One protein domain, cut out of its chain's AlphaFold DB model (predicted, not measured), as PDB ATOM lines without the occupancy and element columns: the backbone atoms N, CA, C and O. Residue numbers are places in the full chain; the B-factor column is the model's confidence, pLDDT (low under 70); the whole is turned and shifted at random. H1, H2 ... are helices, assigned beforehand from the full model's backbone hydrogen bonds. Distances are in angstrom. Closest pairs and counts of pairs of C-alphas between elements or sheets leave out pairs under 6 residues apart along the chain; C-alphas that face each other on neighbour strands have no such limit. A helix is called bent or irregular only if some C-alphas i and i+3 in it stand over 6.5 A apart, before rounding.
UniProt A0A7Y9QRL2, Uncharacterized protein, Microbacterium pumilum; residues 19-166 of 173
ATOM      1  N   TYR A  19     198.155 164.154 308.098       92.94
ATOM      2  CA  TYR A  19     198.518 165.040 306.987       92.94
ATOM      3  C   TYR A  19     197.935 166.459 307.099       92.94
ATOM      4  O   TYR A  19     198.641 167.448 306.900       92.94
ATOM      5  N   TYR A  20     196.641 166.590 307.410       92.75
ATOM      6  CA  TYR A  20     196.006 167.910 307.492       92.75
ATOM      7  C   TYR A  20     196.452 168.686 308.736       92.75
ATOM      8  O   TYR A  20     196.608 169.905 308.666       92.75
ATOM      9  N   GLN A  21     196.716 167.985 309.841       96.25
ATOM     10  CA  GLN A  21     197.246 168.587 311.062       96.25
ATOM     11  C   GLN A  21     198.680 169.085 310.843       96.25
ATOM     12  O   GLN A  21     198.968 170.250 311.100       96.25
ATOM     13  N   GLU A  22     199.544 168.257 310.251       97.00
ATOM     14  CA  GLU A  22     200.921 168.625 309.902       97.00
ATOM     15  C   GLU A  22     200.974 169.873 309.013       97.00
ATOM     16  O   GLU A  22     201.847 170.731 309.169       97.00
ATOM     17  N   ARG A  23     200.016 170.026 308.091       97.06
ATOM     18  CA  ARG A  23     199.909 171.227 307.254       97.06
ATOM     19  C   ARG A  23     199.557 172.482 308.045       97.06
ATOM     20  O   ARG A  23     200.114 173.538 307.745       97.06
ATOM     21  N   VAL A  24     198.646 172.385 309.012       98.19
ATOM     22  CA  VAL A  24     198.309 173.505 309.906       98.19
ATOM     23  C   VAL A  24     199.515 173.872 310.761       98.19
ATOM     24  O   VAL A  24     199.852 175.052 310.861       98.19
ATOM     25  N   ASP A  25     200.197 172.876 311.323       98.00
ATOM     26  CA  ASP A  25     201.359 173.086 312.185       98.00
ATOM     27  C   ASP A  25     202.506 173.745 311.417       98.00
ATOM     28  O   ASP A  25     203.078 174.734 311.879       98.00
ATOM     29  N   LYS A  26     202.775 173.279 310.191       97.94
ATOM     30  CA  LYS A  26     203.758 173.898 309.300       97.94
ATOM     31  C   LYS A  26     203.390 175.343 308.956       97.94
ATOM     32  O   LYS A  26     204.229 176.227 309.101       97.94
ATOM     33  N   ALA A  27     202.150 175.602 308.536       98.06
ATOM     34  CA  ALA A  27     201.716 176.957 308.188       98.06
ATOM     35  C   ALA A  27     201.787 177.911 309.393       98.06
ATOM     36  O   ALA A  27     202.174 179.070 309.252       98.06
ATOM     37  N   ARG A  28     201.467 177.422 310.597       98.44
ATOM     38  CA  ARG A  28     201.599 178.186 311.844       98.44
ATOM     39  C   ARG A  28     203.060 178.487 312.168       98.44
ATOM     40  O   ARG A  28     203.368 179.619 312.532       98.44
ATOM     41  N   ALA A  29     203.946 177.504 312.026       98.31
ATOM     42  CA  ALA A  29     205.376 177.694 312.237       98.31
ATOM     43  C   ALA A  29     205.955 178.739 311.270       98.31
ATOM     44  O   ALA A  29     206.708 179.605 311.702       98.31
ATOM     45  N   GLU A  30     205.548 178.718 309.996       97.88
ATOM     46  CA  GLU A  30     205.956 179.720 309.001       97.88
ATOM     47  C   GLU A  30     205.492 181.140 309.371       97.88
ATOM     48  O   GLU A  30     206.252 182.093 309.206       97.88
ATOM     49  N   VAL A  31     204.273 181.299 309.902       98.19
ATOM     50  CA  VAL A  31     203.777 182.600 310.395       98.19
ATOM     51  C   VAL A  31     204.606 183.089 311.583       98.19
ATOM     52  O   VAL A  31     205.061 184.229 311.569       98.19
ATOM     53  N   LEU A  32     204.852 182.233 312.579       97.94
ATOM     54  CA  LEU A  32     205.629 182.599 313.771       97.94
ATOM     55  C   LEU A  32     207.078 182.968 313.427       97.94
ATOM     56  O   LEU A  32     207.615 183.949 313.939       97.94
ATOM     57  N   ASP A  33     207.697 182.207 312.528       97.38
ATOM     58  CA  ASP A  33     209.031 182.490 311.999       97.38
ATOM     59  C   ASP A  33     209.058 183.805 311.201       97.38
ATOM     60  O   ASP A  33     210.027 184.558 311.241       97.38
ATOM     61  N   ALA A  34     207.997 184.145 310.468       96.56
ATOM     62  CA  ALA A  34     207.889 185.448 309.814       96.56
ATOM     63  C   ALA A  34     207.733 186.593 310.828       96.56
ATOM     64  O   ALA A  34     208.366 187.640 310.687       96.56
ATOM     65  N   GLU A  35     206.940 186.407 311.878       96.31
ATOM     66  CA  GLU A  35     206.728 187.426 312.908       96.31
ATOM     67  C   GLU A  35     207.991 187.748 313.710       96.31
ATOM     68  O   GLU A  35     208.175 188.907 314.093       96.31
ATOM     69  N   SER A  36     208.870 186.763 313.916       97.00
ATOM     70  CA  SER A  36     210.116 186.926 314.671       97.00
ATOM     71  C   SER A  36     211.213 187.687 313.915       97.00
ATOM     72  O   SER A  36     212.153 188.169 314.547       97.00
ATOM     73  N   ARG A  37     211.087 187.838 312.588       96.75
ATOM     74  CA  ARG A  37     212.093 188.505 311.751       96.75
ATOM     75  C   ARG A  37     212.189 190.007 312.003       96.75
ATOM     76  O   ARG A  37     211.181 190.726 312.007       96.75
ATOM     77  N   ASN A  38     213.420 190.494 312.099       97.31
ATOM     78  CA  ASN A  38     213.759 191.910 312.188       97.31
ATOM     79  C   ASN A  38     213.837 192.591 310.803       97.31
ATOM     80  O   ASN A  38     213.659 191.965 309.759       97.31
ATOM     81  N   HIS A  39     214.067 193.907 310.795       96.31
ATOM     82  CA  HIS A  39     214.091 194.719 309.573       96.31
ATOM     83  C   HIS A  39     215.127 194.247 308.539       96.31
ATOM     84  O   HIS A  39     214.791 194.114 307.362       96.31
ATOM     85  N   ASP A  40     216.354 193.963 308.973       97.56
ATOM     86  CA  ASP A  40     217.454 193.576 308.084       97.56
ATOM     87  C   ASP A  40     217.232 192.176 307.501       97.56
ATOM     88  O   ASP A  40     217.521 191.933 306.331       97.56
ATOM     89  N   GLU A  41     216.634 191.268 308.276       97.81
ATOM     90  CA  GLU A  41     216.245 189.937 307.798       97.81
ATOM     91  C   GLU A  41     215.176 190.011 306.702       97.81
ATOM     92  O   GLU A  41     215.233 189.256 305.730       97.81
ATOM     93  N   TRP A  42     214.229 190.949 306.807       97.88
ATOM     94  CA  TRP A  42     213.238 191.186 305.756       97.88
ATOM     95  C   TRP A  42     213.860 191.745 304.475       97.88
ATOM     96  O   TRP A  42     213.482 191.313 303.384       97.88
ATOM     97  N   LEU A  43     214.823 192.663 304.593       97.31
ATOM     98  CA  LEU A  43     215.569 193.175 303.442       97.31
ATOM     99  C   LEU A  43     216.403 192.074 302.775       97.31
ATOM    100  O   LEU A  43     216.366 191.935 301.554       97.31
ATOM    101  N   ALA A  44     217.107 191.261 303.564       97.31
ATOM    102  CA  ALA A  44     217.906 190.151 303.052       97.31
ATOM    103  C   ALA A  44     217.040 189.103 302.337       97.31
ATOM    104  O   ALA A  44     217.418 188.603 301.276       97.31
ATOM    105  N   LEU A  45     215.858 188.795 302.882       96.56
ATOM    106  CA  LEU A  45     214.920 187.863 302.262       96.56
ATOM    107  C   LEU A  45     214.383 188.399 300.927       96.56
ATOM    108  O   LEU A  45     214.337 187.653 299.949       96.56
ATOM    109  N   GLN A  46     214.037 189.689 300.864       96.81
ATOM    110  CA  GLN A  46     213.627 190.325 299.614       96.81
ATOM    111  C   GLN A  46     214.747 190.294 298.577       96.81
ATOM    112  O   GLN A  46     214.498 189.957 297.423       96.81
ATOM    113  N   GLU A  47     215.971 190.640 298.972       96.62
ATOM    114  CA  GLU A  47     217.104 190.644 298.051       96.62
ATOM    115  C   GLU A  47     217.348 189.248 297.480       96.62
ATOM    116  O   GLU A  47     217.557 189.090 296.277       96.62
ATOM    117  N   LYS A  48     217.229 188.223 298.329       96.12
ATOM    118  CA  LYS A  48     217.295 186.832 297.893       96.12
ATOM    119  C   LYS A  48     216.189 186.497 296.888       96.12
ATOM    120  O   LYS A  48     216.487 185.901 295.860       96.12
ATOM    121  N   GLU A  49     214.937 186.878 297.152       94.56
ATOM    122  CA  GLU A  49     213.805 186.634 296.240       94.56
ATOM    123  C   GLU A  49     214.022 187.301 294.876       94.56
ATOM    124  O   GLU A  49     213.806 186.673 293.841       94.56
ATOM    125  N   ILE A  50     214.498 188.548 294.866       94.81
ATOM    126  CA  ILE A  50     214.807 189.294 293.640       94.81
ATOM    127  C   ILE A  50     215.932 188.606 292.863       94.81
ATOM    128  O   ILE A  50     215.810 188.397 291.655       94.81
ATOM    129  N   HIS A  51     217.012 188.231 293.549       94.88
ATOM    130  CA  HIS A  51     218.148 187.547 292.941       94.88
ATOM    131  C   HIS A  51     217.743 186.187 292.354       94.88
ATOM    132  O   HIS A  51     218.061 185.890 291.203       94.88
ATOM    133  N   ASP A  52     217.018 185.371 293.120       93.25
ATOM    134  CA  ASP A  52     216.544 184.062 292.673       93.25
ATOM    135  C   ASP A  52     215.595 184.195 291.472       93.25
ATOM    136  O   ASP A  52     215.717 183.433 290.513       93.25
ATOM    137  N   ALA A  53     214.691 185.182 291.483       90.69
ATOM    138  CA  ALA A  53     213.787 185.452 290.365       90.69
ATOM    139  C   ALA A  53     214.550 185.884 289.103       90.69
ATOM    140  O   ALA A  53     214.258 185.402 288.009       90.69
ATOM    141  N   ALA A  54     215.561 186.745 289.244       90.62
ATOM    142  CA  ALA A  54     216.414 187.148 288.131       90.62
ATOM    143  C   ALA A  54     217.207 185.959 287.555       90.62
ATOM    144  O   ALA A  54     217.273 185.797 286.336       90.62
ATOM    145  N   ALA A  55     217.755 185.097 288.415       91.38
ATOM    146  CA  ALA A  55     218.487 183.905 287.994       91.38
ATOM    147  C   ALA A  55     217.578 182.867 287.312       91.38
ATOM    148  O   ALA A  55     217.946 182.305 286.279       91.38
ATOM    149  N   ALA A  56     216.383 182.627 287.859       87.94
ATOM    150  CA  ALA A  56     215.390 181.738 287.262       87.94
ATOM    151  C   ALA A  56     214.953 182.242 285.881       87.94
ATOM    152  O   ALA A  56     214.911 181.460 284.933       87.94
ATOM    153  N   ARG A  57     214.721 183.554 285.754       86.62
ATOM    154  CA  ARG A  57     214.395 184.200 284.481       86.62
ATOM    155  C   ARG A  57     215.498 184.010 283.446       86.62
ATOM    156  O   ARG A  57     215.210 183.622 282.321       86.62
ATOM    157  N   GLU A  58     216.753 184.265 283.806       87.75
ATOM    158  CA  GLU A  58     217.878 184.086 282.879       87.75
ATOM    159  C   GLU A  58     217.977 182.632 282.401       87.75
ATOM    160  O   GLU A  58     218.117 182.362 281.207       87.75
ATOM    161  N   LYS A  59     217.824 181.678 283.323       89.19
ATOM    162  CA  LYS A  59     217.799 180.254 282.992       89.19
ATOM    163  C   LYS A  59     216.667 179.917 282.017       89.19
ATOM    164  O   LYS A  59     216.914 179.263 281.008       89.19
ATOM    165  N   GLU A  60     215.450 180.373 282.293       85.94
ATOM    166  CA  GLU A  60     214.284 180.136 281.439       85.94
ATOM    167  C   GLU A  60     214.454 180.765 280.050       85.94
ATOM    168  O   GLU A  60     214.086 180.155 279.041       85.94
ATOM    169  N   ILE A  61     215.078 181.947 279.977       86.62
ATOM    170  CA  ILE A  61     215.435 182.594 278.715       86.62
ATOM    171  C   ILE A  61     216.364 181.671 277.909       86.62
ATOM    172  O   ILE A  61     216.094 181.345 276.752       86.62
ATOM    173  N   ILE A  62     217.440 181.183 278.521       89.69
ATOM    174  CA  ILE A  62     218.400 180.294 277.854       89.69
ATOM    175  C   ILE A  62     217.731 178.984 277.404       89.69
ATOM    176  O   ILE A  62     217.908 178.551 276.260       89.69
ATOM    177  N   GLU A  63     216.941 178.356 278.275       89.88
ATOM    178  CA  GLU A  63     216.264 177.088 277.987       89.88
ATOM    179  C   GLU A  63     215.241 177.235 276.853       89.88
ATOM    180  O   GLU A  63     215.233 176.432 275.913       89.88
ATOM    181  N   THR A  64     214.446 178.305 276.873       88.62
ATOM    182  CA  THR A  64     213.450 178.587 275.832       88.62
ATOM    183  C   THR A  64     214.115 178.936 274.499       88.62
ATOM    184  O   THR A  64     213.680 178.448 273.453       88.62
ATOM    185  N   ALA A  65     215.220 179.695 274.503       90.19
ATOM    186  CA  ALA A  65     216.014 179.944 273.297       90.19
ATOM    187  C   ALA A  65     216.508 178.633 272.669       90.19
ATOM    188  O   ALA A  65     216.415 178.448 271.450       90.19
ATOM    189  N   ALA A  66     217.003 177.708 273.494       93.56
ATOM    190  CA  ALA A  66     217.489 176.412 273.040       93.56
ATOM    191  C   ALA A  66     216.355 175.538 272.475       93.56
ATOM    192  O   ALA A  66     216.525 174.933 271.413       93.56
ATOM    193  N   ILE A  67     215.195 175.489 273.141       93.19
ATOM    194  CA  ILE A  67     213.993 174.788 272.654       93.19
ATOM    195  C   ILE A  67     213.563 175.352 271.297       93.19
ATOM    196  O   ILE A  67     213.450 174.609 270.317       93.19
ATOM    197  N   ARG A  68     213.420 176.678 271.205       93.81
ATOM    198  CA  ARG A  68     213.069 177.381 269.968       93.81
ATOM    199  C   ARG A  68     214.037 177.051 268.841       93.81
ATOM    200  O   ARG A  68     213.607 176.769 267.722       93.81
ATOM    201  N   HIS A  69     215.338 177.075 269.119       95.31
ATOM    202  CA  HIS A  69     216.352 176.760 268.121       95.31
ATOM    203  C   HIS A  69     216.203 175.333 267.580       95.31
ATOM    204  O   HIS A  69     216.290 175.134 266.365       95.31
ATOM    205  N   ARG A  70     215.919 174.348 268.445       96.62
ATOM    206  CA  ARG A  70     215.660 172.962 268.024       96.62
ATOM    207  C   ARG A  70     214.426 172.860 267.132       96.62
ATOM    208  O   ARG A  70     214.529 172.282 266.050       96.62
ATOM    209  N   TYR A  71     213.304 173.465 267.526       96.56
ATOM    210  CA  TYR A  71     212.081 173.457 266.717       96.56
ATOM    211  C   TYR A  71     212.288 174.106 265.352       96.56
ATOM    212  O   TYR A  71     211.982 173.491 264.333       96.56
ATOM    213  N   VAL A  72     212.878 175.304 265.304       95.69
ATOM    214  CA  VAL A  72     213.147 176.013 264.042       95.69
ATOM    215  C   VAL A  72     214.098 175.214 263.148       95.69
ATOM    216  O   VAL A  72     213.919 175.173 261.932       95.69
ATOM    217  N   SER A  73     215.106 174.563 263.730       97.75
ATOM    218  CA  SER A  73     216.054 173.743 262.970       97.75
ATOM    219  C   SER A  73     215.390 172.501 262.382       97.75
ATOM    220  O   SER A  73     215.611 172.196 261.209       97.75
ATOM    221  N   MET A  74     214.545 171.820 263.161       97.81
ATOM    222  CA  MET A  74     213.792 170.660 262.691       97.81
ATOM    223  C   MET A  74     212.761 171.054 261.634       97.81
ATOM    224  O   MET A  74     212.694 170.414 260.589       97.81
ATOM    225  N   LEU A  75     212.027 172.148 261.846       97.81
ATOM    226  CA  LEU A  75     211.058 172.666 260.883       97.81
ATOM    227  C   LEU A  75     211.725 172.920 259.526       97.81
ATOM    228  O   LEU A  75     211.295 172.382 258.511       97.81
ATOM    229  N   ARG A  76     212.871 173.608 259.532       97.81
ATOM    230  CA  ARG A  76     213.699 173.825 258.338       97.81
ATOM    231  C   ARG A  76     214.163 172.525 257.674       97.81
ATOM    232  O   ARG A  76     214.320 172.482 256.455       97.81
ATOM    233  N   ALA A  77     214.462 171.488 258.455       98.19
ATOM    234  CA  ALA A  77     214.851 170.186 257.919       98.19
ATOM    235  C   ALA A  77     213.665 169.492 257.229       98.19
ATOM    236  O   ALA A  77     213.813 169.027 256.100       98.19
ATOM    237  N   VAL A  78     212.487 169.499 257.858       97.50
ATOM    238  CA  VAL A  78     211.248 168.939 257.298       97.50
ATOM    239  C   VAL A  78     210.814 169.707 256.046       97.50
ATOM    240  O   VAL A  78     210.448 169.095 255.046       97.50
ATOM    241  N   GLU A  79     210.926 171.036 256.040       96.12
ATOM    242  CA  GLU A  79     210.636 171.881 254.874       96.12
ATOM    243  C   GLU A  79     211.515 171.535 253.665       96.12
ATOM    244  O   GLU A  79     211.009 171.469 252.543       96.12
ATOM    245  N   ARG A  80     212.808 171.260 253.882       97.50
ATOM    246  CA  ARG A  80     213.750 170.863 252.819       97.50
ATOM    247  C   ARG A  80     213.651 169.398 252.412       97.50
ATOM    248  O   ARG A  80     214.138 169.041 251.344       97.50
ATOM    249  N   TRP A  81     213.070 168.549 253.249       97.81
ATOM    250  CA  TRP A  81     212.911 167.137 252.935       97.81
ATOM    251  C   TRP A  81     211.927 166.957 251.775       97.81
ATOM    252  O   TRP A  81     210.797 167.446 251.829       97.81
ATOM    253  N   THR A  82     212.356 166.257 250.726       96.62
ATOM    254  CA  THR A  82     211.494 165.859 249.606       96.62
ATOM    255  C   THR A  82     210.870 164.500 249.926       96.62
ATOM    256  O   THR A  82     211.610 163.518 250.020       96.62
ATOM    257  N   PRO A  83     209.540 164.414 250.110       96.12
ATOM    258  CA  PRO A  83     208.874 163.148 250.392       96.12
ATOM    259  C   PRO A  83     209.027 162.160 249.220       96.12
ATOM    260  O   PRO A  83     208.916 162.579 248.067       96.12
ATOM    261  N   PRO A  84     209.268 160.861 249.477       95.44
ATOM    262  CA  PRO A  84     209.499 159.878 248.417       95.44
ATOM    263  C   PRO A  84     208.218 159.404 247.713       95.44
ATOM    264  O   PRO A  84     208.303 158.861 246.616       95.44
ATOM    265  N   THR A  85     207.041 159.579 248.329       95.81
ATOM    266  CA  THR A  85     205.737 159.213 247.745       95.81
ATOM    267  C   THR A  85     204.654 160.221 248.134       95.81
ATOM    268  O   THR A  85     204.830 160.983 249.090       95.81
ATOM    269  N   ASP A  86     203.512 160.176 247.444       91.06
ATOM    270  CA  ASP A  86     202.346 161.037 247.694       91.06
ATOM    271  C   ASP A  86     201.807 160.925 249.131       91.06
ATOM    272  O   ASP A  86     201.481 161.933 249.759       91.06
ATOM    273  N   GLU A  87     201.801 159.721 249.713       90.88
ATOM    274  CA  GLU A  87     201.403 159.503 251.114       90.88
ATOM    275  C   GLU A  87     202.310 160.263 252.096       90.88
ATOM    276  O   GLU A  87     201.847 160.842 253.084       90.88
ATOM    277  N   HIS A  88     203.609 160.346 251.792       96.44
ATOM    278  CA  HIS A  88     204.581 161.036 252.638       96.44
ATOM    279  C   HIS A  88     204.447 162.569 252.583       96.44
ATOM    280  O   HIS A  88     204.937 163.247 253.488       96.44
ATOM    281  N   PHE A  89     203.748 163.147 251.597       94.88
ATOM    282  CA  PHE A  89     203.404 164.576 251.640       94.88
ATOM    283  C   PHE A  89     202.428 164.889 252.777       94.88
ATOM    284  O   PHE A  89     202.550 165.935 253.420       94.88
ATOM    285  N   GLY A  90     201.492 163.975 253.062       95.12
ATOM    286  CA  GLY A  90     200.607 164.078 254.223       95.12
ATOM    287  C   GLY A  90     201.396 164.070 255.531       95.12
ATOM    288  O   GLY A  90     201.166 164.922 256.390       95.12
ATOM    289  N   LEU A  91     202.387 163.179 255.635       96.00
ATOM    290  CA  LEU A  91     203.291 163.113 256.783       96.00
ATOM    291  C   LEU A  91     204.120 164.396 256.940       96.00
ATOM    292  O   LEU A  91     204.194 164.935 258.041       96.00
ATOM    293  N   LYS A  92     204.688 164.933 255.852       97.44
ATOM    294  CA  LYS A  92     205.430 166.204 255.880       97.44
ATOM    295  C   LYS A  92     204.574 167.351 256.418       97.44
ATOM    296  O   LYS A  92     205.033 168.094 257.282       97.44
ATOM    297  N   ARG A  93     203.338 167.488 255.924       97.12
ATOM    298  CA  ARG A  93     202.395 168.515 256.397       97.12
ATOM    299  C   ARG A  93     202.095 168.339 257.882       97.12
ATOM    300  O   ARG A  93     202.259 169.285 258.639       97.12
ATOM    301  N   PHE A  94     201.766 167.118 258.302       97.19
ATOM    302  CA  PHE A  94     201.517 166.816 259.709       97.19
ATOM    303  C   PHE A  94     202.714 167.179 260.601       97.19
ATOM    304  O   PHE A  94     202.540 167.832 261.623       97.19
ATOM    305  N   MET A  95     203.938 166.820 260.203       97.50
ATOM    306  CA  MET A  95     205.150 167.172 260.953       97.50
ATOM    307  C   MET A  95     205.340 168.688 261.075       97.50
ATOM    308  O   MET A  95     205.685 169.168 262.152       97.50
ATOM    309  N   ILE A  96     205.109 169.440 259.994       97.88
ATOM    310  CA  ILE A  96     205.174 170.909 260.003       97.88
ATOM    311  C   ILE A  96     204.139 171.488 260.969       97.88
ATOM    312  O   ILE A  96     204.491 172.341 261.786       97.88
ATOM    313  N   ASP A  97     202.899 171.000 260.921       97.88
ATOM    314  CA  ASP A  97     201.815 171.465 261.790       97.88
ATOM    315  C   ASP A  97     202.147 171.201 263.266       97.88
ATOM    316  O   ASP A  97     202.074 172.112 264.090       97.88
ATOM    317  N   GLN A  98     202.602 169.985 263.598       97.81
ATOM    318  CA  GLN A  98     203.001 169.632 264.965       97.81
ATOM    319  C   GLN A  98     204.154 170.509 265.469       97.81
ATOM    320  O   GLN A  98     204.069 171.070 266.557       97.81
ATOM    321  N   LEU A  99     205.215 170.679 264.674       97.50
ATOM    322  CA  LEU A  99     206.366 171.503 265.059       97.50
ATOM    323  C   LEU A  99     205.987 172.978 265.236       97.50
ATOM    324  O   LEU A  99     206.535 173.649 266.110       97.50
ATOM    325  N   THR A 100     205.061 173.483 264.420       95.75
ATOM    326  CA  THR A 100     204.592 174.872 264.489       95.75
ATOM    327  C   THR A 100     203.754 175.112 265.741       95.75
ATOM    328  O   THR A 100     203.995 176.085 266.458       95.75
ATOM    329  N   GLU A 101     202.815 174.214 266.047       95.38
ATOM    330  CA  GLU A 101     201.994 174.319 267.255       95.38
ATOM    331  C   GLU A 101     202.832 174.135 268.525       95.38
ATOM    332  O   GLU A 101     202.705 174.935 269.452       95.38
ATOM    333  N   SER A 102     203.763 173.176 268.552       94.06
ATOM    334  CA  SER A 102     204.698 173.020 269.674       94.06
ATOM    335  C   SER A 102     205.578 174.254 269.862       94.06
ATOM    336  O   SER A 102     205.720 174.738 270.980       94.06
ATOM    337  N   LEU A 103     206.107 174.838 268.780       92.88
ATOM    338  CA  LEU A 103     206.878 176.079 268.857       92.88
ATOM    339  C   LEU A 103     206.043 177.240 269.420       92.88
ATOM    340  O   LEU A 103     206.557 178.065 270.174       92.88
ATOM    341  N   LYS A 104     204.764 177.326 269.054       90.56
ATOM    342  CA  LYS A 104     203.849 178.349 269.567       90.56
ATOM    343  C   LYS A 104     203.508 178.122 271.038       90.56
ATOM    344  O   LYS A 104     203.446 179.091 271.785       90.56
ATOM    345  N   PHE A 105     203.287 176.881 271.453       89.69
ATOM    346  CA  PHE A 105     202.958 176.553 272.836       89.69
ATOM    347  C   PHE A 105     204.170 176.737 273.758       89.69
ATOM    348  O   PHE A 105     204.103 177.508 274.711       89.69
ATOM    349  N   ASP A 106     205.304 176.124 273.413       89.12
ATOM    350  CA  ASP A 106     206.510 176.122 274.246       89.12
ATOM    351  C   ASP A 106     207.274 177.453 274.194       89.12
ATOM    352  O   ASP A 106     208.050 177.761 275.096       89.12
ATOM    353  N   CYS A 107     207.124 178.240 273.120       88.19
ATOM    354  CA  CYS A 107     207.896 179.472 272.916       88.19
ATOM    355  C   CYS A 107     207.039 180.706 272.589       88.19
ATOM    356  O   CYS A 107     207.591 181.736 272.196       88.19
ATOM    357  N   GLY A 108     205.712 180.642 272.730       75.75
ATOM    358  CA  GLY A 108     204.791 181.726 272.351       75.75
ATOM    359  C   GLY A 108     204.987 183.044 273.108       75.75
ATOM    360  O   GLY A 108     204.551 184.090 272.632       75.75
ATOM    361  N   GLY A 109     205.670 183.010 274.256       65.81
ATOM    362  CA  GLY A 109     206.026 184.188 275.057       65.81
ATOM    363  C   GLY A 109     207.395 184.807 274.751       65.81
ATOM    364  O   GLY A 109     207.790 185.760 275.423       65.81
ATOM    365  N   TRP A 110     208.133 184.283 273.768       66.62
ATOM    366  CA  TRP A 110     209.519 184.676 273.506       66.62
ATOM    367  C   TRP A 110     209.667 186.023 272.763       66.62
ATOM    368  O   TRP A 110     208.959 186.241 271.777       66.62
ATOM    369  N   PRO A 111     210.657 186.884 273.097       56.09
ATOM    370  CA  PRO A 111     211.492 186.871 274.303       56.09
ATOM    371  C   PRO A 111     210.892 187.693 275.461       56.09
ATOM    372  O   PRO A 111     211.442 187.687 276.555       56.09
ATOM    373  N   VAL A 112     209.834 188.476 275.208       54.22
ATOM    374  CA  VAL A 112     209.428 189.584 276.099       54.22
ATOM    375  C   VAL A 112     207.953 189.995 275.999       54.22
ATOM    376  O   VAL A 112     207.556 190.978 276.616       54.22
ATOM    377  N   SER A 113     207.117 189.292 275.232       55.97
ATOM    378  CA  SER A 113     205.695 189.660 275.106       55.97
ATOM    379  C   SER A 113     204.816 189.054 276.195       55.97
ATOM    380  O   SER A 113     203.657 189.444 276.321       55.97
ATOM    381  N   ASN A 114     205.343 188.103 276.971       60.72
ATOM    382  CA  ASN A 114     204.600 187.455 278.032       60.72
ATOM    383  C   ASN A 114     205.024 188.012 279.412       60.72
ATOM    384  O   ASN A 114     206.140 187.728 279.851       60.72
ATOM    385  N   PRO A 115     204.137 188.754 280.111       58.91
ATOM    386  CA  PRO A 115     204.404 189.324 281.433       58.91
ATOM    387  C   PRO A 115     204.888 188.299 282.465       58.91
ATOM    388  O   PRO A 115     205.707 188.629 283.322       58.91
ATOM    389  N   TRP A 116     204.442 187.044 282.335       54.12
ATOM    390  CA  TRP A 116     204.826 185.931 283.204       54.12
ATOM    391  C   TRP A 116     206.329 185.598 283.134       54.12
ATOM    392  O   TRP A 116     206.864 185.069 284.099       54.12
ATOM    393  N   PHE A 117     207.016 185.963 282.043       55.00
ATOM    394  CA  PHE A 117     208.461 185.757 281.838       55.00
ATOM    395  C   PHE A 117     209.309 186.996 282.184       55.00
ATOM    396  O   PHE A 117     210.539 186.977 282.080       55.00
ATOM    397  N   THR A 118     208.674 188.121 282.531       57.88
ATOM    398  CA  THR A 118     209.362 189.415 282.688       57.88
ATOM    399  C   THR A 118     209.379 189.956 284.107       57.88
ATOM    400  O   THR A 118     210.141 190.887 284.370       57.88
ATOM    401  N   ASP A 119     208.571 189.404 285.010       71.69
ATOM    402  CA  ASP A 119     208.356 190.013 286.319       71.69
ATOM    403  C   ASP A 119     209.423 189.566 287.326       71.69
ATOM    404  O   ASP A 119     209.269 188.599 288.070       71.69
ATOM    405  N   VAL A 120     210.554 190.271 287.318       82.12
ATOM    406  CA  VAL A 120     211.446 190.278 288.479       82.12
ATOM    407  C   VAL A 120     210.819 191.230 289.495       82.12
ATOM    408  O   VAL A 120     210.616 192.401 289.154       82.12
ATOM    409  N   PRO A 121     210.525 190.781 290.730       86.88
ATOM    410  CA  PRO A 121     209.914 191.641 291.727       86.88
ATOM    411  C   PRO A 121     210.721 192.927 291.913       86.88
ATOM    412  O   PRO A 121     211.938 192.903 292.088       86.88
ATOM    413  N   SER A 122     210.037 194.068 291.898       89.62
ATOM    414  CA  SER A 122     210.682 195.335 292.234       89.62
ATOM    415  C   SER A 122     211.003 195.392 293.726       89.62
ATOM    416  O   SER A 122     210.246 194.885 294.563       89.62
ATOM    417  N   ARG A 123     212.120 196.046 294.062       94.38
ATOM    418  CA  ARG A 123     212.471 196.335 295.454       94.38
ATOM    419  C   ARG A 123     211.450 197.314 296.037       94.38
ATOM    420  O   ARG A 123     211.123 198.320 295.413       94.38
ATOM    421  N   VAL A 124     210.968 197.005 297.232       95.88
ATOM    422  CA  VAL A 124     210.019 197.821 298.008       95.88
ATOM    423  C   VAL A 124     210.555 198.002 299.425       95.88
ATOM    424  O   VAL A 124     211.601 197.449 299.760       95.88
ATOM    425  N   SER A 125     209.876 198.770 300.276       97.00
ATOM    426  CA  SER A 125     210.298 198.874 301.675       97.00
ATOM    427  C   SER A 125     210.169 197.529 302.406       97.00
ATOM    428  O   SER A 125     209.312 196.703 302.079       97.00
ATOM    429  N   ALA A 126     210.970 197.317 303.456       96.12
ATOM    430  CA  ALA A 126     210.866 196.115 304.290       96.12
ATOM    431  C   ALA A 126     209.456 195.937 304.886       96.12
ATOM    432  O   ALA A 126     208.976 194.815 305.023       96.12
ATOM    433  N   ALA A 127     208.774 197.041 305.213       97.25
ATOM    434  CA  ALA A 127     207.416 197.020 305.748       97.25
ATOM    435  C   ALA A 127     206.396 196.520 304.712       97.25
ATOM    436  O   ALA A 127     205.574 195.661 305.026       97.25
ATOM    437  N   GLU A 128     206.475 197.010 303.473       97.31
ATOM    438  CA  GLU A 128     205.611 196.556 302.376       97.31
ATOM    439  C   GLU A 128     205.889 195.096 302.013       97.31
ATOM    440  O   GLU A 128     204.957 194.310 301.831       97.31
ATOM    441  N   TYR A 129     207.165 194.705 301.957       97.38
ATOM    442  CA  TYR A 129     207.549 193.323 301.692       97.38
ATOM    443  C   TYR A 129     207.042 192.375 302.787       97.38
ATOM    444  O   TYR A 129     206.384 191.377 302.479       97.38
ATOM    445  N   LYS A 130     207.246 192.732 304.064       97.69
ATOM    446  CA  LYS A 130     206.693 192.003 305.212       97.69
ATOM    447  C   LYS A 130     205.179 191.869 305.094       97.69
ATOM    448  O   LYS A 130     204.667 190.762 305.215       97.69
ATOM    449  N   ALA A 131     204.456 192.956 304.823       97.75
ATOM    450  CA  ALA A 131     203.000 192.922 304.689       97.75
ATOM    451  C   ALA A 131     202.543 191.951 303.584       97.75
ATOM    452  O   ALA A 131     201.631 191.153 303.806       97.75
ATOM    453  N   ARG A 132     203.219 191.953 302.426       96.44
ATOM    454  CA  ARG A 132     202.943 191.028 301.314       96.44
ATOM    455  C   ARG A 132     203.165 189.567 301.707       96.44
ATOM    456  O   ARG A 132     202.310 188.721 301.440       96.44
ATOM    457  N   VAL A 133     204.301 189.265 302.334       97.00
ATOM    458  CA  VAL A 133     204.639 187.898 302.758       97.00
ATOM    459  C   VAL A 133     203.682 187.421 303.849       97.00
ATOM    460  O   VAL A 133     203.130 186.328 303.729       97.00
ATOM    461  N   MET A 134     203.415 188.251 304.859       98.06
ATOM    462  CA  MET A 134     202.488 187.932 305.946       98.06
ATOM    463  C   MET A 134     201.076 187.663 305.427       98.06
ATOM    464  O   MET A 134     200.485 186.653 305.796       98.06
ATOM    465  N   ALA A 135     200.557 188.486 304.512       98.19
ATOM    466  CA  ALA A 135     199.240 188.262 303.915       98.19
ATOM    467  C   ALA A 135     199.143 186.894 303.212       98.19
ATOM    468  O   ALA A 135     198.151 186.179 303.365       98.19
ATOM    469  N   ARG A 136     200.195 186.491 302.484       97.69
ATOM    470  CA  ARG A 136     200.277 185.161 301.858       97.69
ATOM    471  C   ARG A 136     200.292 184.041 302.901       97.69
ATOM    472  O   ARG A 136     199.546 183.078 302.755       97.69
ATOM    473  N   LEU A 137     201.131 184.152 303.932       98.25
ATOM    474  CA  LEU A 137     201.255 183.126 304.973       98.25
ATOM    475  C   LEU A 137     199.956 182.967 305.773       98.25
ATOM    476  O   LEU A 137     199.513 181.845 306.006       98.25
ATOM    477  N   MET A 138     199.293 184.074 306.108       98.25
ATOM    478  CA  MET A 138     197.990 184.053 306.775       98.25
ATOM    479  C   MET A 138     196.924 183.363 305.918       98.25
ATOM    480  O   MET A 138     196.180 182.530 306.431       98.25
ATOM    481  N   LYS A 139     196.888 183.633 304.605       98.25
ATOM    482  CA  LYS A 139     195.987 182.932 303.676       98.25
ATOM    483  C   LYS A 139     196.279 181.429 303.610       98.25
ATOM    484  O   LYS A 139     195.351 180.628 303.542       98.25
ATOM    485  N   ASN A 140     197.550 181.032 303.640       97.62
ATOM    486  CA  ASN A 140     197.929 179.617 303.657       97.62
ATOM    487  C   ASN A 140     197.488 178.922 304.953       97.62
ATOM    488  O   ASN A 140     196.998 177.795 304.900       97.62
ATOM    489  N   LEU A 141     197.644 179.589 306.101       98.31
ATOM    490  CA  LEU A 141     197.194 179.082 307.395       98.31
ATOM    491  C   LEU A 141     195.669 178.932 307.447       98.31
ATOM    492  O   LEU A 141     195.172 177.902 307.903       98.31
ATOM    493  N   ASP A 142     194.935 179.922 306.943       98.38
ATOM    494  CA  ASP A 142     193.474 179.874 306.823       98.38
ATOM    495  C   ASP A 142     193.017 178.697 305.947       98.38
ATOM    496  O   ASP A 142     192.202 177.871 306.367       98.38
ATOM    497  N   TYR A 143     193.637 178.534 304.773       97.94
ATOM    498  CA  TYR A 143     193.369 177.405 303.884       97.94
ATOM    499  C   TYR A 143     193.652 176.054 304.557       97.94
ATOM    500  O   TYR A 143     192.839 175.135 304.474       97.94
ATOM    501  N   ALA A 144     194.795 175.913 305.236       97.81
ATOM    502  CA  ALA A 144     195.159 174.672 305.918       97.81
ATOM    503  C   ALA A 144     194.186 174.339 307.061       97.81
ATOM    504  O   ALA A 144     193.786 173.186 307.214       97.81
ATOM    505  N   THR A 145     193.768 175.353 307.821       98.00
ATOM    506  CA  THR A 145     192.820 175.208 308.935       98.00
ATOM    507  C   THR A 145     191.437 174.809 308.427       98.00
ATOM    508  O   THR A 145     190.811 173.902 308.978       98.00
ATOM    509  N   THR A 146     190.992 175.424 307.330       98.06
ATOM    510  CA  THR A 146     189.735 175.070 306.658       98.06
ATOM    511  C   THR A 146     189.771 173.625 306.170       98.06
ATOM    512  O   THR A 146     188.878 172.848 306.499       98.06
ATOM    513  N   ALA A 147     190.841 173.222 305.479       96.75
ATOM    514  CA  ALA A 147     190.990 171.859 304.974       96.75
ATOM    515  C   ALA A 147     190.989 170.804 306.096       96.75
ATOM    516  O   ALA A 147     190.385 169.743 305.943       96.75
ATOM    517  N   LEU A 148     191.624 171.095 307.237       97.50
ATOM    518  CA  LEU A 148     191.572 170.222 308.411       97.50
ATOM    519  C   LEU A 148     190.140 170.101 308.954       97.50
ATOM    520  O   LEU A 148     189.677 168.995 309.231       97.50
ATOM    521  N   SER A 149     189.416 171.218 309.068       97.00
ATOM    522  CA  SER A 149     188.023 171.196 309.524       97.00
ATOM    523  C   SER A 149     187.109 170.419 308.573       97.00
ATOM    524  O   SER A 149     186.215 169.699 309.025       97.00
ATOM    525  N   GLU A 150     187.309 170.563 307.264       96.81
ATOM    526  CA  GLU A 150     186.573 169.810 306.248       96.81
ATOM    527  C   GLU A 150     186.877 168.313 306.327       96.81
ATOM    528  O   GLU A 150     185.968 167.497 306.176       96.81
ATOM    529  N   GLU A 151     188.126 167.932 306.610       96.62
ATOM    530  CA  GLU A 151     188.484 166.528 306.793       96.62
ATOM    531  C   GLU A 151     187.811 165.925 308.030       96.62
ATOM    532  O   GLU A 151     187.233 164.842 307.933       96.62
ATOM    533  N   TYR A 152     187.789 166.641 309.162       96.44
ATOM    534  CA  TYR A 152     187.022 166.213 310.339       96.44
ATOM    535  C   TYR A 152     185.541 166.006 310.007       96.44
ATOM    536  O   TYR A 152     184.947 165.002 310.410       96.44
ATOM    537  N   ALA A 153     184.934 166.925 309.250       96.44
ATOM    538  CA  ALA A 153     183.540 166.803 308.838       96.44
ATOM    539  C   ALA A 153     183.312 165.602 307.907       96.44
ATOM    540  O   ALA A 153     182.341 164.863 308.086       96.44
ATOM    541  N   ARG A 154     184.220 165.375 306.952       94.94
ATOM    542  CA  ARG A 154     184.174 164.249 306.013       94.94
ATOM    543  C   ARG A 154     184.293 162.910 306.734       94.94
ATOM    544  O   ARG A 154     183.477 162.028 306.487       94.94
ATOM    545  N   VAL A 155     185.269 162.767 307.632       95.38
ATOM    546  CA  VAL A 155     185.467 161.542 308.420       95.38
ATOM    547  C   VAL A 155     184.259 161.267 309.310       95.38
ATOM    548  O   VAL A 155     183.756 160.147 309.315       95.38
ATOM    549  N   ARG A 156     183.733 162.288 309.997       95.31
ATOM    550  CA  ARG A 156     182.514 162.147 310.805       95.31
ATOM    551  C   ARG A 156     181.332 161.664 309.965       95.31
ATOM    552  O   ARG A 156     180.724 160.666 310.323       95.31
ATOM    553  N   SER A 157     181.052 162.319 308.838       95.00
ATOM    554  CA  SER A 157     179.932 161.948 307.963       95.00
ATOM    555  C   SER A 157     180.078 160.530 307.395       95.00
ATOM    556  O   SER A 157     179.104 159.784 307.332       95.00
ATOM    557  N   GLN A 158     181.296 160.126 307.025       93.31
ATOM    558  CA  GLN A 158     181.575 158.760 306.577       93.31
ATOM    559  C   GLN A 158     181.327 157.740 307.691       93.31
ATOM    560  O   GLN A 158     180.697 156.714 307.447       93.31
ATOM    561  N   ASN A 159     181.770 158.032 308.913       94.88
ATOM    562  CA  ASN A 159     181.564 157.151 310.058       94.88
ATOM    563  C   ASN A 159     180.088 157.051 310.452       94.88
ATOM    564  O   ASN A 159     179.613 155.951 310.704       94.88
ATOM    565  N   GLU A 160     179.349 158.165 310.447       95.38
ATOM    566  CA  GLU A 160     177.895 158.181 310.660       95.38
ATOM    567  C   GLU A 160     177.178 157.296 309.633       95.38
ATOM    568  O   GLU A 160     176.329 156.486 310.000       95.38
ATOM    569  N   TRP A 161     177.567 157.391 308.358       94.00
ATOM    570  CA  TRP A 161     177.010 156.554 307.299       94.00
ATOM    571  C   TRP A 161     177.332 155.063 307.490       94.00
ATOM    572  O   TRP A 161     176.433 154.230 307.380       94.00
ATOM    573  N   VAL A 162     178.584 154.712 307.817       91.94
ATOM    574  CA  VAL A 162     178.986 153.314 308.074       91.94
ATOM    575  C   VAL A 162     178.236 152.743 309.278       91.94
ATOM    576  O   VAL A 162     177.750 151.614 309.211       91.94
ATOM    577  N   THR A 163     178.103 153.513 310.359       91.38
ATOM    578  CA  THR A 163     177.347 153.101 311.548       91.38
ATOM    579  C   THR A 163     175.875 152.873 311.214       91.38
ATOM    580  O   THR A 163     175.360 151.794 311.497       91.38
ATOM    581  N   ALA A 164     175.219 153.818 310.531       91.56
ATOM    582  CA  ALA A 164     173.818 153.675 310.131       91.56
ATOM    583  C   ALA A 164     173.591 152.452 309.224       91.56
ATOM    584  O   ALA A 164     172.603 151.729 309.371       91.56
ATOM    585  N   LEU A 165     174.526 152.177 308.306       88.88
ATOM    586  CA  LEU A 165     174.477 150.981 307.469       88.88
ATOM    587  C   LEU A 165     174.554 149.703 308.316       88.88
ATOM    588  O   LEU A 165     173.715 148.817 308.153       88.88
ATOM    589  N   ARG A 166     175.516 149.614 309.243       86.88
ATOM    590  CA  ARG A 166     175.660 148.462 310.150       86.88
ATOM    591  C   ARG A 166     174.399 148.226 310.984       86.88
ATOM    592  O   ARG A 166     173.935 147.092 311.065       86.88
TER     593      ARG A 166
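What this domain is: This is residues 19 to 166 of the 173 residues of an uncharacterized protein of Microbacterium pumilum (UniProt A0A7Y9QRL2). This is a wide L made of helices, with two arms that meet at one corner: one arm is H1 and H4 side by side, and the other is the long H2 with H3 folded back along its far part as a helical hairpin. Residues 153 to 166 of H4 stick out alone at the end of the first arm, while a long link, residues 108 to 125, returns from H3 to the corner, where H4 starts beside the first turns of H2. The printed part has 148 residues with four named helices, in the order H1, H2, H3, H4, and no named strand; the class is all helix. The whole is extended, with a radius of gyration of the C-alphas of 26.0 A, and flat, spanning 68 by 61 by 19 A.

Where its parts are: Begin at C-alpha 19, at (198.518, 165.040, 306.987); from there H1 takes residues 19 to 36 and covers 25.9 A from first to last C-alpha. After residues 37 and 38, look for C-alpha 39 at (214.091, 194.719, 309.573), where H2 begins. H2 takes residues 39 to 80, the longest helix by residues with 42, and runs 61.6 A to C-alpha 80 at (213.750, 170.863, 252.819). After the five residues 81 to 85, H3 begins; it takes residues 86 to 107 and is 31.7 A long from first to last C-alpha. Residues 108 to 125 hold no named element. H4 takes residues 126 to 166 and runs 59.5 A, ending at C-alpha 166 at (175.660, 148.462, 310.150). None of the four helices is bent.

How they stand to each other: Start with H1 and look across to H4: they touch, with 20 pairs of C-alphas within 8 A, and the closest C-alphas, those of Ala 27 and Leu 141, are 5.1 A apart. They run opposite ways at a shallow tilt of 19 degrees. H4 touches H1 with residues 134 to 151 alone. H1 and H2 are apart, though they follow each other in the chain. Move on to H2, which touches H3 with residues 64 to 79 alone; the closest C-alphas, those of Leu 75 and Ile 96, are 6.2 A apart. H2 and H3 form a helical hairpin, running opposite ways at a shallow tilt of 14 degrees. At the other end of H2, residues 39 to 46 alone touch H4, which meets them with residues 126 to 130 alone. There the closest C-alphas, those of Leu 43 and Ala 126, are 5.6 A apart, and the lines of H2 and H4 are about perpendicular, at 76 degrees. The helix packing is only just mostly aligned, with 2 of the 3 touching pairs at a shallow tilt. H3 is apart from H1 and from H4. In the backbones of H1, H2 and H4 every O i to N i+4 pair is within hydrogen-bond range; in H3 it is 16 of 18.

The domain as a whole: The two C-alphas farthest apart are those of Asn 38 and Thr 85, at 72.7 A, while the C-alphas of Tyr 19 and Arg 166 are 28.4 A apart. Without residues 153 to 166, which stand free, the body of 134 residues spans 71 by 41 by 18 A. The printed part has no cut. The links from H1 to H2 and from H2 to H3 are tight; the link from H3 to H4, with 18 residues, is long. Look in that long link for the low confidence of the model: residues 109 to 118 have a pLDDT under 70, against a mean of 92.3 for the printed part.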